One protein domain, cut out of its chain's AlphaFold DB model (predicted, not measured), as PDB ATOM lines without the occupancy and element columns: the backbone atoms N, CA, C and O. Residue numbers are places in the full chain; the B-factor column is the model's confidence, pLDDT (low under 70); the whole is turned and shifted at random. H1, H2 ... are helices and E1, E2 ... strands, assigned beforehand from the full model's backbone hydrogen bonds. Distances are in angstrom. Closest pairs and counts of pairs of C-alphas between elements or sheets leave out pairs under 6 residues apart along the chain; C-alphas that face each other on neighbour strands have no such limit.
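What this domain is: This is residues 2 to 72 of the 75 residues of an uncharacterized protein of Butyricicoccus sp. AF15-40 (UniProt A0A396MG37). A long straight helix, H1, leads into a small compact head made of a three-stranded sheet and loops, and its free part, residues 3 to 15, sticks out from the head as an arm together with Asp 2. The long loop of residues 34 to 55 belongs to the head and is tied to the sheet by two short pairings, one at E1 and one at E2. The printed part has 71 residues, with one named helix and three named strands in the order H1, E1, E2, E3; the sheet has the order E1, E3, E2, all antiparallel, and the class is mixed, helices and strands. The whole is loose, with a radius of gyration of the C-alphas of 15.5 A, and spans 53 by 20 by 19 A, the arm making the length.

How they stand to each other: H1, residues 3 to 26, is not on the sheet, and every one of its O i to N i+4 pairs is within hydrogen-bond range. A tight link of 3 residues joins it to E1, residues 30 to 33, an edge strand. Residues 31 to 32 of E1 pair antiparallel with residues 39 to 40. The other edge strand is E2, residues 56 to 60, which is apart from H1 and from E1; its residues 56 to 57 pair antiparallel with residues 52 to 53. E3, residues 67 to 72, is the inner strand. E2 and E3 form a hairpin, antiparallel at 139 degrees between directions, with N 57 and O 70 at 2.8 A and N 68 and O 59 at 2.9 A, within hydrogen-bond range. E1 and E3 are antiparallel at 144 degrees, with N 32 and O 71 at 3.0 A, within hydrogen-bond range; C-alphas 33 and 70, which face each other, are 4.5 A apart. The closest C-alphas of H1 and E3 are those of Leu 26 and Ala 72, 7.3 A apart.

Where its parts are: H1 begins with C-alpha 3 at (-29.670, -13.204, -23.836), ends with C-alpha 26 at (-48.983, 6.881, -44.963), and is 35.0 A long from first to last C-alpha. E1 measures 9.8 A, residues 30 to 33, and E2 measures 12.9 A, residues 56 to 60. E3, residues 67 to 72, measures 15.7 A and ends with C-alpha 72 at (-48.061, 12.333, -49.736).

The domain as a whole: The two C-alphas farthest apart are those of Asp 2 and Cys 36, at 53.6 A. Without residues 2 to 15, which stand free, the body of 57 residues spans 32 by 18 by 17 A. The printed part has no cut. The link from E1 to E2, 22 residues, is long, and that from E2 to E3, 6 residues, is short. The mean pLDDT of the printed part is 87.4, and no printed residue is under 70.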
ATOM      1  N   ASP A   2     -29.527 -17.789 -25.407       84.75
ATOM      2  CA  ASP A   2     -28.616 -16.691 -25.076       84.75
ATOM      3  C   ASP A   2     -29.353 -15.349 -25.036       84.75
ATOM      4  O   ASP A   2     -30.175 -15.048 -25.904       84.75
ATOM      5  N   ILE A   3     -29.059 -14.531 -24.024       90.62
ATOM      6  CA  ILE A   3     -29.670 -13.204 -23.836       90.62
ATOM      7  C   ILE A   3     -29.484 -12.332 -25.091       90.62
ATOM      8  O   ILE A   3     -30.366 -11.557 -25.450       90.62
ATOM      9  N   THR A   4     -28.376 -12.511 -25.812       90.19
ATOM     10  CA  THR A   4     -28.100 -11.861 -27.102       90.19
ATOM     11  C   THR A   4     -29.124 -12.233 -28.176       90.19
ATOM     12  O   THR A   4     -29.646 -11.350 -28.851       90.19
ATOM     13  N   ILE A   5     -29.477 -13.516 -28.292       91.81
ATOM     14  CA  ILE A   5     -30.487 -14.007 -29.242       91.81
ATOM     15  C   ILE A   5     -31.859 -13.422 -28.893       91.81
ATOM     16  O   ILE A   5     -32.586 -12.983 -29.784       91.81
ATOM     17  N   LEU A   6     -32.194 -13.359 -27.600       93.81
ATOM     18  CA  LEU A   6     -33.448 -12.766 -27.136       93.81
ATOM     19  C   LEU A   6     -33.544 -11.275 -27.505       93.81
ATOM     20  O   LEU A   6     -34.569 -10.840 -28.027       93.81
ATOM     21  N   ILE A   7     -32.475 -10.503 -27.284       95.12
ATOM     22  CA  ILE A   7     -32.427  -9.075 -27.637       95.12
ATOM     23  C   ILE A   7     -32.566  -8.884 -29.153       95.12
ATOM     24  O   ILE A   7     -33.355  -8.046 -29.590       95.12
ATOM     25  N   CYS A   8     -31.857  -9.678 -29.962       94.38
ATOM     26  CA  CYS A   8     -31.971  -9.620 -31.421       94.38
ATOM     27  C   CYS A   8     -33.394  -9.937 -31.899       94.38
ATOM     28  O   CYS A   8     -33.919  -9.225 -32.753       94.38
ATOM     29  N   ALA A   9     -34.041 -10.956 -31.329       94.31
ATOM     30  CA  ALA A   9     -35.417 -11.305 -31.673       94.31
ATOM     31  C   ALA A   9     -36.393 -10.157 -31.360       94.31
ATOM     32  O   ALA A   9     -37.210  -9.792 -32.204       94.31
ATOM     33  N   ILE A  10     -36.270  -9.534 -30.184       96.00
ATOM     34  CA  ILE A  10     -37.096  -8.381 -29.796       96.00
ATOM     35  C   ILE A  10     -36.865  -7.192 -30.741       96.00
ATOM     36  O   ILE A  10     -37.828  -6.557 -31.176       96.00
ATOM     37  N   ALA A  11     -35.609  -6.907 -31.092       95.38
ATOM     38  CA  ALA A  11     -35.263  -5.819 -32.004       95.38
ATOM     39  C   ALA A  11     -35.868  -6.020 -33.405       95.38
ATOM     40  O   ALA A  11     -36.399  -5.069 -33.983       95.38
ATOM     41  N   LEU A  12     -35.845  -7.251 -33.930       95.00
ATOM     42  CA  LEU A  12     -36.466  -7.586 -35.215       95.00
ATOM     43  C   LEU A  12     -37.988  -7.396 -35.176       95.00
ATOM     44  O   LEU A  12     -38.545  -6.756 -36.068       95.00
ATOM     45  N   ILE A  13     -38.649  -7.855 -34.110       95.19
ATOM     46  CA  ILE A  13     -40.099  -7.678 -33.929       95.19
ATOM     47  C   ILE A  13     -40.467  -6.187 -33.878       95.19
ATOM     48  O   ILE A  13     -41.414  -5.747 -34.533       95.19
ATOM     49  N   LEU A  14     -39.704  -5.379 -33.136       95.44
ATOM     50  CA  LEU A  14     -39.900  -3.928 -33.075       95.44
ATOM     51  C   LEU A  14     -39.734  -3.262 -34.446       95.44
ATOM     52  O   LEU A  14     -40.540  -2.399 -34.804       95.44
ATOM     53  N   ALA A  15     -38.732  -3.671 -35.226       92.25
ATOM     54  CA  ALA A  15     -38.513  -3.148 -36.572       92.25
ATOM     55  C   ALA A  15     -39.707  -3.440 -37.499       92.25
ATOM     56  O   ALA A  15     -40.188  -2.532 -38.179       92.25
ATOM     57  N   GLU A  16     -40.248  -4.661 -37.479       90.81
ATOM     58  CA  GLU A  16     -41.440  -5.017 -38.262       90.81
ATOM     59  C   GLU A  16     -42.658  -4.165 -37.882       90.81
ATOM     60  O   GLU A  16     -43.363  -3.641 -38.755       90.81
ATOM     61  N   ILE A  17     -42.882  -3.963 -36.580       92.19
ATOM     62  CA  ILE A  17     -43.981  -3.131 -36.075       92.19
ATOM     63  C   ILE A  17     -43.838  -1.686 -36.569       92.19
ATOM     64  O   ILE A  17     -44.825  -1.095 -37.020       92.19
ATOM     65  N   LEU A  18     -42.629  -1.119 -36.526       90.19
ATOM     66  CA  LEU A  18     -42.358   0.245 -36.988       90.19
ATOM     67  C   LEU A  18     -42.623   0.404 -38.490       90.19
ATOM     68  O   LEU A  18     -43.266   1.377 -38.894       90.19
ATOM     69  N   VAL A  19     -42.205  -0.563 -39.309       87.56
ATOM     70  CA  VAL A  19     -42.451  -0.553 -40.761       87.56
ATOM     71  C   VAL A  19     -43.956  -0.584 -41.058       87.56
ATOM     72  O   VAL A  19     -44.460   0.215 -41.856       87.56
ATOM     73  N   ILE A  20     -44.714  -1.446 -40.372       88.38
ATOM     74  CA  ILE A  20     -46.177  -1.517 -40.525       88.38
ATOM     75  C   ILE A  20     -46.836  -0.210 -40.068       88.38
ATOM     76  O   ILE A  20     -47.776   0.272 -40.711       88.38
ATOM     77  N   TRP A  21     -46.364   0.378 -38.969       88.88
ATOM     78  CA  TRP A  21     -46.898   1.631 -38.444       88.88
ATOM     79  C   TRP A  21     -46.688   2.798 -39.417       88.88
ATOM     80  O   TRP A  21     -47.645   3.529 -39.689       88.88
ATOM     81  N   GLN A  22     -45.500   2.927 -40.016       86.31
ATOM     82  CA  GLN A  22     -45.226   3.938 -41.044       86.31
ATOM     83  C   GLN A  22     -46.128   3.763 -42.271       86.31
ATOM     84  O   GLN A  22     -46.751   4.725 -42.724       86.31
ATOM     85  N   ALA A  23     -46.286   2.531 -42.766       86.38
ATOM     86  CA  ALA A  23     -47.171   2.246 -43.894       86.38
ATOM     87  C   ALA A  23     -48.642   2.585 -43.582       86.38
ATOM     88  O   ALA A  23     -49.356   3.123 -44.431       86.38
ATOM     89  N   LYS A  24     -49.107   2.312 -42.354       87.81
ATOM     90  CA  LYS A  24     -50.451   2.701 -41.889       87.81
ATOM     91  C   LYS A  24     -50.605   4.213 -41.740       87.81
ATOM     92  O   LYS A  24     -51.676   4.738 -42.032       87.81
ATOM     93  N   ALA A  25     -49.578   4.915 -41.268       85.81
ATOM     94  CA  ALA A  25     -49.586   6.373 -41.202       85.81
ATOM     95  C   ALA A  25     -49.691   6.976 -42.610       85.81
ATOM     96  O   ALA A  25     -50.525   7.850 -42.832       85.81
ATOM     97  N   LEU A  26     -48.945   6.436 -43.574       83.06
ATOM     98  CA  LEU A  26     -48.983   6.881 -44.963       83.06
ATOM     99  C   LEU A  26     -50.318   6.582 -45.655       83.06
ATOM    100  O   LEU A  26     -50.814   7.419 -46.396       83.06
ATOM    101  N   ALA A  27     -50.943   5.437 -45.378       85.31
ATOM    102  CA  ALA A  27     -52.279   5.116 -45.893       85.31
ATOM    103  C   ALA A  27     -53.394   6.016 -45.324       85.31
ATOM    104  O   ALA A  27     -54.526   5.975 -45.796       85.31
ATOM    105  N   ARG A  28     -53.112   6.807 -44.282       85.44
ATOM    106  CA  ARG A  28     -54.022   7.861 -43.809       85.44
ATOM    107  C   ARG A  28     -53.797   9.195 -44.521       85.44
ATOM    108  O   ARG A  28     -54.651  10.071 -44.419       85.44
ATOM    109  N   CYS A  29     -52.675   9.347 -45.218       84.62
ATOM    110  CA  CYS A  29     -52.386  10.497 -46.058       84.62
ATOM    111  C   CYS A  29     -53.025  10.330 -47.438       84.62
ATOM    112  O   CYS A  29     -53.238   9.225 -47.937       84.62
ATOM    113  N   ASP A  30     -53.278  11.460 -48.078       86.50
ATOM    114  CA  ASP A  30     -53.726  11.498 -49.454       86.50
ATOM    115  C   ASP A  30     -52.520  11.445 -50.395       86.50
ATOM    116  O   ASP A  30     -51.611  12.272 -50.311       86.50
ATOM    117  N   LEU A  31     -52.505  10.472 -51.304       87.06
ATOM    118  CA  LEU A  31     -51.416  10.268 -52.254       87.06
ATOM    119  C   LEU A  31     -51.824  10.850 -53.607       87.06
ATOM    120  O   LEU A  31     -52.773  10.387 -54.240       87.06
ATOM    121  N   ILE A  32     -51.104  11.875 -54.061       89.69
ATOM    122  CA  ILE A  32     -51.367  12.530 -55.347       89.69
ATOM    123  C   ILE A  32     -50.404  11.974 -56.385       89.69
ATOM    124  O   ILE A  32     -49.190  12.107 -56.245       89.69
ATOM    125  N   CYS A  33     -50.942  11.366 -57.438       90.50
ATOM    126  CA  CYS A  33     -50.145  10.852 -58.546       90.50
ATOM    127  C   CYS A  33     -49.534  12.004 -59.361       90.50
ATOM    128  O   CYS A  33     -50.280  12.807 -59.918       90.50
ATOM    129  N   LYS A  34     -48.206  12.056 -59.531       87.62
ATOM    130  CA  LYS A  34     -47.563  13.089 -60.371       87.62
ATOM    131  C   LYS A  34     -47.871  12.952 -61.865       87.62
ATOM    132  O   LYS A  34     -47.775  13.932 -62.589       87.62
ATOM    133  N   SER A  35     -48.244  11.759 -62.337       87.94
ATOM    134  CA  SER A  35     -48.535  11.535 -63.761       87.94
ATOM    135  C   SER A  35     -49.956  11.919 -64.168       87.94
ATOM    136  O   SER A  35     -50.136  12.396 -65.280       87.94
ATOM    137  N   CYS A  36     -50.961  11.660 -63.328       88.38
ATOM    138  CA  CYS A  36     -52.369  11.908 -63.669       88.38
ATOM    139  C   CYS A  36     -53.049  12.945 -62.765       88.38
ATOM    140  O   CYS A  36     -54.216  13.252 -62.970       88.38
ATOM    141  N   GLY A  37     -52.363  13.446 -61.734       87.00
ATOM    142  CA  GLY A  37     -52.902  14.416 -60.776       87.00
ATOM    143  C   GLY A  37     -53.983  13.857 -59.846       87.00
ATOM    144  O   GLY A  37     -54.426  14.548 -58.934       87.00
ATOM    145  N   THR A  38     -54.412  12.607 -60.039       87.56
ATOM    146  CA  THR A  38     -55.502  12.019 -59.263       87.56
ATOM    147  C   THR A  38     -55.073  11.780 -57.822       87.56
ATOM    148  O   THR A  38     -54.073  11.105 -57.551       87.56
ATOM    149  N   LYS A  39     -55.886  12.305 -56.906       88.19
ATOM    150  CA  LYS A  39     -55.817  12.052 -55.471       88.19
ATOM    151  C   LYS A  39     -56.351  10.655 -55.174       88.19
ATOM    152  O   LYS A  39     -57.462  10.320 -55.578       88.19
ATOM    153  N   GLN A  40     -55.563   9.843 -54.482       83.06
ATOM    154  CA  GLN A  40     -55.916   8.465 -54.175       83.06
ATOM    155  C   GLN A  40     -55.554   8.117 -52.738       83.06
ATOM    156  O   GLN A  40     -54.540   8.567 -52.206       83.06
ATOM    157  N   ASN A  41     -56.377   7.265 -52.138       83.12
ATOM    158  CA  ASN A  41     -56.047   6.594 -50.895       83.12
ATOM    159  C   ASN A  41     -55.676   5.142 -51.222       83.12
ATOM    160  O   ASN A  41     -56.502   4.386 -51.737       83.12
ATOM    161  N   LEU A  42     -54.417   4.770 -50.982       82.44
ATOM    162  CA  LEU A  42     -53.912   3.427 -51.253       82.44
ATOM    163  C   LEU A  42     -53.848   2.619 -49.951       82.44
ATOM    164  O   LEU A  42     -53.406   3.132 -48.924       82.44
ATOM    165  N   PRO A  43     -54.227   1.328 -49.976       85.00
ATOM    166  CA  PRO A  43     -54.161   0.490 -48.788       85.00
ATOM    167  C   PRO A  43     -52.710   0.322 -48.326       85.00
ATOM    168  O   PRO A  43     -51.823   0.047 -49.138       85.00
ATOM    169  N   TRP A  44     -52.484   0.392 -47.009       83.69
ATOM    170  CA  TRP A  44     -51.153   0.302 -46.386       83.69
ATOM    171  C   TRP A  44     -50.338  -0.910 -46.849       83.69
ATOM    172  O   TRP A  44     -49.131  -0.799 -47.022       83.69
ATOM    173  N   LYS A  45     -50.995  -2.042 -47.146       84.00
ATOM    174  CA  LYS A  45     -50.359  -3.267 -47.667       84.00
ATOM    175  C   LYS A  45     -49.539  -3.027 -48.942       84.00
ATOM    176  O   LYS A  45     -48.549  -3.707 -49.169       84.00
ATOM    177  N   ARG A  46     -49.927  -2.054 -49.777       81.50
ATOM    178  CA  ARG A  46     -49.192  -1.690 -51.003       81.50
ATOM    179  C   ARG A  46     -48.008  -0.752 -50.752       81.50
ATOM    180  O   ARG A  46     -47.222  -0.547 -51.677       81.50
ATOM    181  N   LEU A  47     -47.905  -0.196 -49.543       82.12
ATOM    182  CA  LEU A  47     -46.938   0.826 -49.138       82.12
ATOM    183  C   LEU A  47     -45.763   0.253 -48.321       82.12
ATOM    184  O   LEU A  47     -44.720   0.888 -48.272       82.12
ATOM    185  N   VAL A  48     -45.908  -0.946 -47.735       77.06
ATOM    186  CA  VAL A  48     -44.942  -1.567 -46.794       77.06
ATOM    187  C   VAL A  48     -43.523  -1.726 -47.368       77.06
ATOM    188  O   VAL A  48     -42.557  -1.640 -46.624       77.06
ATOM    189  N   PHE A  49     -43.377  -1.910 -48.686       70.81
ATOM    190  CA  PHE A  49     -42.085  -2.196 -49.329       70.81
ATOM    191  C   PHE A  49     -41.851  -1.339 -50.574       70.81
ATOM    192  O   PHE A  49     -41.676  -1.849 -51.684       70.81
ATOM    193  N   ARG A  50     -41.945  -0.015 -50.432       79.12
ATOM    194  CA  ARG A  50     -41.849   0.903 -51.573       79.12
ATOM    195  C   ARG A  50     -40.730   1.904 -51.402       79.12
ATOM    196  O   ARG A  50     -40.502   2.431 -50.322       79.12
ATOM    197  N   THR A  51     -40.053   2.170 -52.511       81.62
ATOM    198  CA  THR A  51     -39.010   3.181 -52.586       81.62
ATOM    199  C   THR A  51     -39.633   4.555 -52.388       81.62
ATOM    200  O   THR A  51     -40.555   4.939 -53.113       81.62
ATOM    201  N   HIS A  52     -39.110   5.291 -51.417       82.81
ATOM    202  CA  HIS A  52     -39.439   6.690 -51.187       82.81
ATOM    203  C   HIS A  52     -38.197   7.566 -51.335       82.81
ATOM    204  O   HIS A  52     -37.075   7.111 -51.095       82.81
ATOM    205  N   VAL A  53     -38.410   8.821 -51.710       83.00
ATOM    206  CA  VAL A  53     -37.397   9.876 -51.661       83.00
ATOM    207  C   VAL A  53     -38.067  11.101 -51.055       83.00
ATOM    208  O   VAL A  53     -38.971  11.688 -51.651       83.00
ATOM    209  N   GLY A  54     -37.662  11.464 -49.837       83.44
ATOM    210  CA  GLY A  54     -38.316  12.528 -49.080       83.44
ATOM    211  C   GLY A  54     -39.800  12.224 -48.856       83.44
ATOM    212  O   GLY A  54     -40.145  11.259 -48.184       83.44
ATOM    213  N   ASN A  55     -40.674  13.050 -49.434       83.81
ATOM    214  CA  ASN A  55     -42.130  12.917 -49.314       83.81
ATOM    215  C   ASN A  55     -42.802  12.288 -50.557       83.81
ATOM    216  O   ASN A  55     -44.033  12.226 -50.644       83.81
ATOM    217  N   ASP A  56     -41.995  11.842 -51.524       85.81
ATOM    218  CA  ASP A  56     -42.456  11.199 -52.749       85.81
ATOM    219  C   ASP A  56     -42.267   9.677 -52.680       85.81
ATOM    220  O   ASP A  56     -41.220   9.169 -52.281       85.81
ATOM    221  N   TRP A  57     -43.285   8.941 -53.122       86.69
ATOM    222  CA  TRP A  57     -43.378   7.486 -53.037       86.69
ATOM    223  C   TRP A  57     -43.543   6.881 -54.425       86.69
ATOM    224  O   TRP A  57     -44.460   7.248 -55.160       86.69
ATOM    225  N   GLN A  58     -42.685   5.935 -54.803       88.75
ATOM    226  CA  GLN A  58     -42.765   5.304 -56.116       88.75
ATOM    227  C   GLN A  58     -43.764   4.141 -56.100       88.75
ATOM    228  O   GLN A  58     -43.530   3.096 -55.489       88.75
ATOM    229  N   LEU A  59     -44.891   4.312 -56.788       87.44
ATOM    230  CA  LEU A  59     -46.017   3.378 -56.762       87.44
ATOM    231  C   LEU A  59     -46.591   3.176 -58.168       87.44
ATOM    232  O   LEU A  59     -46.421   3.999 -59.068       87.44
ATOM    233  N   TYR A  60     -47.291   2.061 -58.360       86.38
ATOM    234  CA  TYR A  60     -48.083   1.846 -59.567       86.38
ATOM    235  C   TYR A  60     -49.445   2.514 -59.402       86.38
ATOM    236  O   TYR A  60     -50.182   2.201 -58.463       86.38
ATOM    237  N   CYS A  61     -49.776   3.433 -60.303       87.38
ATOM    238  CA  CYS A  61     -51.065   4.103 -60.284       87.38
ATOM    239  C   CYS A  61     -52.146   3.191 -60.884       87.38
ATOM    240  O   CYS A  61     -52.029   2.831 -62.055       87.38
ATOM    241  N   PRO A  62     -53.218   2.844 -60.147       84.50
ATOM    242  CA  PRO A  62     -54.296   2.012 -60.679       84.50
ATOM    243  C   PRO A  62     -55.174   2.756 -61.699       84.50
ATOM    244  O   PRO A  62     -55.888   2.106 -62.447       84.50
ATOM    245  N   VAL A  63     -55.108   4.093 -61.746       86.88
ATOM    246  CA  VAL A  63     -55.876   4.920 -62.692       86.88
ATOM    247  C   VAL A  63     -55.164   5.026 -64.038       86.88
ATOM    248  O   VAL A  63     -55.759   4.749 -65.070       86.88
ATOM    249  N   CYS A  64     -53.880   5.413 -64.049       87.12
ATOM    250  CA  CYS A  64     -53.135   5.597 -65.301       87.12
ATOM    251  C   CYS A  64     -52.303   4.380 -65.729       87.12
ATOM    252  O   CYS A  64     -51.706   4.408 -66.801       87.12
ATOM    253  N   GLY A  65     -52.223   3.333 -64.902       86.94
ATOM    254  CA  GLY A  65     -51.495   2.104 -65.223       86.94
ATOM    255  C   GLY A  65     -49.978   2.282 -65.359       86.94
ATOM    256  O   GLY A  65     -49.311   1.477 -66.000       86.94
ATOM    257  N   ARG A  66     -49.404   3.353 -64.799       86.62
ATOM    258  CA  ARG A  66     -47.961   3.631 -64.877       86.62
ATOM    259  C   ARG A  66     -47.318   3.596 -63.500       86.62
ATOM    260  O   ARG A  66     -47.905   4.038 -62.509       86.62
ATOM    261  N   LYS A  67     -46.072   3.116 -63.452       87.75
ATOM    262  CA  LYS A  67     -45.195   3.288 -62.289       87.75
ATOM    263  C   LYS A  67     -44.733   4.744 -62.259       87.75
ATOM    264  O   LYS A  67     -44.071   5.208 -63.181       87.75
ATOM    265  N   THR A  68     -45.124   5.472 -61.224       90.38
ATOM    266  CA  THR A  68     -44.878   6.911 -61.100       90.38
ATOM    267  C   THR A  68     -44.678   7.295 -59.637       90.38
ATOM    268  O   THR A  68     -44.763   6.455 -58.740       90.38
ATOM    269  N   TRP A  69     -44.363   8.562 -59.402       89.44
ATOM    270  CA  TRP A  69     -44.173   9.118 -58.071       89.44
ATOM    271  C   TRP A  69     -45.487   9.687 -57.541       89.44
ATOM    272  O   TRP A  69     -46.237  10.342 -58.267       89.44
ATOM    273  N   PHE A  70     -45.751   9.434 -56.266       90.25
ATOM    274  CA  PHE A  70     -46.885   9.958 -55.526       90.25
ATOM    275  C   PHE A  70     -46.394  10.862 -54.412       90.25
ATOM    276  O   PHE A  70     -45.578  10.436 -53.602       90.25
ATOM    277  N   THR A  71     -46.928  12.073 -54.324       89.19
ATOM    278  CA  THR A  71     -46.630  12.974 -53.209       89.19
ATOM    279  C   THR A  71     -47.650  12.748 -52.106       89.19
ATOM    280  O   THR A  71     -48.858  12.824 -52.357       89.19
ATOM    281  N   ALA A  72     -47.182  12.474 -50.889       87.06
ATOM    282  CA  ALA A  72     -48.061  12.333 -49.736       87.06
ATOM    283  C   ALA A  72     -48.450  13.714 -49.186       87.06
ATOM    284  O   ALA A  72     -47.594  14.528 -48.833       87.06
TER     285      ALA A  72